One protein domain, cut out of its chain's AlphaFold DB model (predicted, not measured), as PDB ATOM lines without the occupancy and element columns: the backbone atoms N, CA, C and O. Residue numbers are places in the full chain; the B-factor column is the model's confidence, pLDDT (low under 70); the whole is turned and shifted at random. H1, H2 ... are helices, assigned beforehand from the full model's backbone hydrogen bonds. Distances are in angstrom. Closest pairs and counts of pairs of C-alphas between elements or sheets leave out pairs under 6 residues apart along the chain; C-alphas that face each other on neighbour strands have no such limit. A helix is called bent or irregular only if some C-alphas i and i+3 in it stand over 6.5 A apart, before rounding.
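Overview. This is residues 117 to 156 of the 163 residues of an uncharacterized protein of Xenorhabdus bovienii (UniProt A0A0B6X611). A long, kinked helix, H1, makes one arm of an open U; past its last residue the chain turns back, runs out as an extended link, residues 137 to 149, and ends the printed part in a short helix, H2, on the far arm. No contact joins the two helices, and the first part of H1, residues 118 to 126, and H2 with residues 145 to 149 before it stand free. The printed part has 40 residues, with two named helices in the order H1, H2 and no named strand; the class is all helix. It is loose, with a radius of gyration of the C-alphas of 12.0 A, and flat, spanning 31 by 28 by 15 A.

Arrangement. H1, residues 118 to 136, has a kink of 54 degrees near residue 125. It is irregular: C-alphas 124 and 127 are 7.6 A apart. A long link of 13 residues joins it to H2, residues 150 to 156. H1 and H2 are apart, with no C-alpha of the one within 8 A of the other. In H2 every O i to N i+4 pair is within hydrogen-bond range; in H1, 13 of 15 are.

Along the chain. H1 begins with C-alpha 118 at (137.904, 132.185, 170.535) and ends with C-alpha 136 at (146.886, 110.229, 175.571), 24.3 A from first to last C-alpha. H2 measures 9.9 A and ends with C-alpha 156 at (125.635, 111.571, 190.858).

Size, cuts and confidence. The two C-alphas farthest apart, those of Asp 117 and Lys 156, are 33.3 A apart, and they are the first and last printed. The printed part has no cut. The mean pLDDT of the printed part is 79.5, and residues 117 to 118 and 143 to 148 are under 70.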
ATOM      1  N   ASP A 117     135.886 133.832 166.861       60.81
ATOM      2  CA  ASP A 117     135.381 133.916 168.208       60.81
ATOM      3  C   ASP A 117     136.113 132.816 168.990       60.81
ATOM      4  O   ASP A 117     135.798 131.626 168.826       60.81
ATOM      5  N   PRO A 118     137.140 133.171 169.787       68.75
ATOM      6  CA  PRO A 118     137.904 132.185 170.535       68.75
ATOM      7  C   PRO A 118     137.014 131.442 171.531       68.75
ATOM      8  O   PRO A 118     137.262 130.267 171.792       68.75
ATOM      9  N   TYR A 119     135.969 132.101 172.046       71.75
ATOM     10  CA  TYR A 119     135.019 131.519 172.982       71.75
ATOM     11  C   TYR A 119     134.144 130.476 172.287       71.75
ATOM     12  O   TYR A 119     134.108 129.326 172.721       71.75
ATOM     13  N   LYS A 120     133.528 130.817 171.151       72.69
ATOM     14  CA  LYS A 120     132.731 129.856 170.373       72.69
ATOM     15  C   LYS A 120     133.565 128.655 169.924       72.69
ATOM     16  O   LYS A 120     133.145 127.514 170.097       72.69
ATOM     17  N   LYS A 121     134.782 128.890 169.419       75.50
ATOM     18  CA  LYS A 121     135.701 127.805 169.038       75.50
ATOM     19  C   LYS A 121     136.094 126.948 170.239       75.50
ATOM     20  O   LYS A 121     136.210 125.728 170.111       75.50
ATOM     21  N   PHE A 122     136.343 127.564 171.391       85.75
ATOM     22  CA  PHE A 122     136.620 126.827 172.615       85.75
ATOM     23  C   PHE A 122     135.432 125.936 172.976       85.75
ATOM     24  O   PHE A 122     135.622 124.729 173.065       85.75
ATOM     25  N   GLU A 123     134.217 126.473 173.068       84.38
ATOM     26  CA  GLU A 123     133.019 125.703 173.427       84.38
ATOM     27  C   GLU A 123     132.748 124.541 172.454       84.38
ATOM     28  O   GLU A 123     132.529 123.410 172.889       84.38
ATOM     29  N   GLU A 124     132.878 124.763 171.141       81.00
ATOM     30  CA  GLU A 124     132.698 123.721 170.116       81.00
ATOM     31  C   GLU A 124     133.749 122.599 170.189       81.00
ATOM     32  O   GLU A 124     133.490 121.461 169.790       81.00
ATOM     33  N   THR A 125     134.966 122.898 170.658       83.38
ATOM     34  CA  THR A 125     136.099 121.956 170.599       83.38
ATOM     35  C   THR A 125     136.543 121.409 171.951       83.38
ATOM     36  O   THR A 125     137.220 120.381 171.989       83.38
ATOM     37  N   LYS A 126     136.134 122.032 173.059       88.81
ATOM     38  CA  LYS A 126     136.556 121.728 174.432       88.81
ATOM     39  C   LYS A 126     136.387 120.258 174.783       88.81
ATOM     40  O   LYS A 126     137.345 119.635 175.235       88.81
ATOM     41  N   PHE A 127     135.206 119.683 174.545       86.06
ATOM     42  CA  PHE A 127     134.945 118.288 174.906       86.06
ATOM     43  C   PHE A 127     135.799 117.314 174.088       86.06
ATOM     44  O   PHE A 127     136.448 116.432 174.646       86.06
ATOM     45  N   ARG A 128     135.895 117.529 172.771       86.94
ATOM     46  CA  ARG A 128     136.750 116.723 171.886       86.94
ATOM     47  C   ARG A 128     138.224 116.807 172.287       86.94
ATOM     48  O   ARG A 128     138.922 115.793 172.269       86.94
ATOM     49  N   ASN A 129     138.701 117.995 172.656       90.44
ATOM     50  CA  ASN A 129     140.073 118.193 173.117       90.44
ATOM     51  C   ASN A 129     140.306 117.501 174.465       90.44
ATOM     52  O   ASN A 129     141.340 116.862 174.643       90.44
ATOM     53  N   PHE A 130     139.337 117.557 175.382       89.81
ATOM     54  CA  PHE A 130     139.385 116.849 176.660       89.81
ATOM     55  C   PHE A 130     139.430 115.326 176.475       89.81
ATOM     56  O   PHE A 130     140.300 114.671 177.048       89.81
ATOM     57  N   GLN A 131     138.578 114.762 175.611       89.81
ATOM     58  CA  GLN A 131     138.619 113.336 175.257       89.81
ATOM     59  C   GLN A 131     139.959 112.945 174.631       89.81
ATOM     60  O   GLN A 131     140.556 111.941 175.010       89.81
ATOM     61  N   SER A 132     140.447 113.749 173.684       89.56
ATOM     62  CA  SER A 132     141.709 113.476 172.992       89.56
ATOM     63  C   SER A 132     142.896 113.518 173.951       89.56
ATOM     64  O   SER A 132     143.755 112.648 173.872       89.56
ATOM     65  N   SER A 133     142.910 114.483 174.876       90.44
ATOM     66  CA  SER A 133     143.946 114.608 175.909       90.44
ATOM     67  C   SER A 133     143.891 113.440 176.892       90.44
ATOM     68  O   SER A 133     144.909 112.828 177.175       90.44
ATOM     69  N   SER A 134     142.692 113.056 177.337       89.25
ATOM     70  CA  SER A 134     142.502 111.917 178.247       89.25
ATOM     71  C   SER A 134     142.940 110.598 177.612       89.25
ATOM     72  O   SER A 134     143.562 109.766 178.267       89.25
ATOM     73  N   ARG A 135     142.703 110.428 176.305       92.19
ATOM     74  CA  ARG A 135     143.157 109.250 175.559       92.19
ATOM     75  C   ARG A 135     144.682 109.138 175.501       92.19
ATOM     76  O   ARG A 135     145.183 108.019 175.466       92.19
ATOM     77  N   LEU A 136     145.417 110.256 175.495       91.75
ATOM     78  CA  LEU A 136     146.886 110.229 175.571       91.75
ATOM     79  C   LEU A 136     147.375 109.649 176.906       91.75
ATOM     80  O   LEU A 136     148.405 108.987 176.931       91.75
ATOM     81  N   GLU A 137     146.590 109.814 177.970       92.00
ATOM     82  CA  GLU A 137     146.819 109.218 179.294       92.00
ATOM     83  C   GLU A 137     146.231 107.794 179.417       92.00
ATOM     84  O   GLU A 137     146.164 107.225 180.505       92.00
ATOM     85  N   GLY A 138     145.743 107.207 178.316       90.31
ATOM     86  CA  GLY A 138     145.090 105.894 178.309       90.31
ATOM     87  C   GLY A 138     143.667 105.882 178.884       90.31
ATOM     88  O   GLY A 138     143.086 104.812 179.058       90.31
ATOM     89  N   ILE A 139     143.078 107.048 179.157       89.50
ATOM     90  CA  ILE A 139     141.733 107.179 179.722       89.50
ATOM     91  C   ILE A 139     140.718 107.343 178.587       89.50
ATOM     92  O   ILE A 139     140.693 108.352 177.876       89.50
ATOM     93  N   MET A 140     139.832 106.360 178.442       87.75
ATOM     94  CA  MET A 140     138.744 106.399 177.466       87.75
ATOM     95  C   MET A 140     137.512 107.063 178.081       87.75
ATOM     96  O   MET A 140     136.858 106.497 178.953       87.75
ATOM     97  N   ILE A 141     137.202 108.276 177.624       81.75
ATOM     98  CA  ILE A 141     136.025 109.033 178.065       81.75
ATOM     99  C   ILE A 141     134.938 108.926 177.001       81.75
ATOM    100  O   ILE A 141     135.083 109.449 175.892       81.75
ATOM    101  N   GLU A 142     133.840 108.266 177.347       79.50
ATOM    102  CA  GLU A 142     132.653 108.195 176.500       79.50
ATOM    103  C   GLU A 142     131.961 109.563 176.412       79.50
ATOM    104  O   GLU A 142     132.002 110.372 177.341       79.50
ATOM    105  N   GLY A 143     131.360 109.848 175.254       68.31
ATOM    106  CA  GLY A 143     130.582 111.069 175.059       68.31
ATOM    107  C   GLY A 143     129.391 111.138 176.021       68.31
ATOM    108  O   GLY A 143     128.908 110.095 176.464       68.31
ATOM    109  N   PRO A 144     128.882 112.338 176.351       65.88
ATOM    110  CA  PRO A 144     127.703 112.454 177.196       65.88
ATOM    111  C   PRO A 144     126.522 111.716 176.555       65.88
ATOM    112  O   PRO A 144     126.122 112.003 175.424       65.88
ATOM    113  N   ALA A 145     125.955 110.761 177.291       55.03
ATOM    114  CA  ALA A 145     124.713 110.094 176.929       55.03
ATOM    115  C   ALA A 145     123.533 111.045 177.210       55.03
ATOM    116  O   ALA A 145     122.889 110.974 178.254       55.03
ATOM    117  N   GLY A 146     123.286 111.982 176.293       62.06
ATOM    118  CA  GLY A 146     122.171 112.933 176.371       62.06
ATOM    119  C   GLY A 146     122.501 114.269 177.049       62.06
ATOM    120  O   GLY A 146     123.660 114.616 177.268       62.06
ATOM    121  N   SER A 147     121.461 115.050 177.357       61.84
ATOM    122  CA  SER A 147     121.543 116.436 177.848       61.84
ATOM    123  C   SER A 147     121.812 116.552 179.357       61.84
ATOM    124  O   SER A 147     121.186 117.372 180.029       61.84
ATOM    125  N   MET A 148     122.681 115.712 179.922       64.81
ATOM    126  CA  MET A 148     123.046 115.835 181.338       64.81
ATOM    127  C   MET A 148     123.849 117.116 181.560       64.81
ATOM    128  O   MET A 148     124.838 117.368 180.868       64.81
ATOM    129  N   ASN A 149     123.432 117.924 182.534       72.56
ATOM    130  CA  ASN A 149     124.170 119.120 182.919       72.56
ATOM    131  C   ASN A 149     125.232 118.776 183.987       72.56
ATOM    132  O   ASN A 149     125.215 117.709 184.604       72.56
ATOM    133  N   LEU A 150     126.181 119.686 184.219       75.25
ATOM    134  CA  LEU A 150     127.276 119.475 185.174       75.25
ATOM    135  C   LEU A 150     126.781 119.218 186.608       75.25
ATOM    136  O   LEU A 150     127.393 118.430 187.330       75.25
ATOM    137  N   ASN A 151     125.678 119.848 187.019       79.25
ATOM    138  CA  ASN A 151     125.123 119.656 188.357       79.25
ATOM    139  C   ASN A 151     124.602 118.229 188.538       79.25
ATOM    140  O   ASN A 151     124.814 117.653 189.602       79.25
ATOM    141  N   ASP A 152     124.012 117.633 187.498       77.25
ATOM    142  CA  ASP A 152     123.551 116.241 187.523       77.25
ATOM    143  C   ASP A 152     124.732 115.274 187.694       77.25
ATOM    144  O   ASP A 152     124.676 114.333 188.489       77.25
ATOM    145  N   VAL A 153     125.842 115.536 186.992       74.38
ATOM    146  CA  VAL A 153     127.074 114.737 187.101       74.38
ATOM    147  C   VAL A 153     127.678 114.866 188.499       74.38
ATOM    148  O   VAL A 153     128.004 113.857 189.127       74.38
ATOM    149  N   ILE A 154     127.793 116.088 189.025       80.44
ATOM    150  CA  ILE A 154     128.319 116.324 190.374       80.44
ATOM    151  C   ILE A 154     127.420 115.668 191.420       80.44
ATOM    152  O   ILE A 154     127.941 115.032 192.329       80.44
ATOM    153  N   ALA A 155     126.096 115.780 191.304       79.62
ATOM    154  CA  ALA A 155     125.157 115.148 192.227       79.62
ATOM    155  C   ALA A 155     125.281 113.617 192.208       79.62
ATOM    156  O   ALA A 155     125.287 112.994 193.266       79.62
ATOM    157  N   LYS A 156     125.456 113.019 191.023       74.81
ATOM    158  CA  LYS A 156     125.635 111.571 190.858       74.81
ATOM    159  C   LYS A 156     126.922 111.050 191.501       74.81
ATOM    160  O   LYS A 156     126.915 109.968 192.082       74.81
TER     161      LYS A 156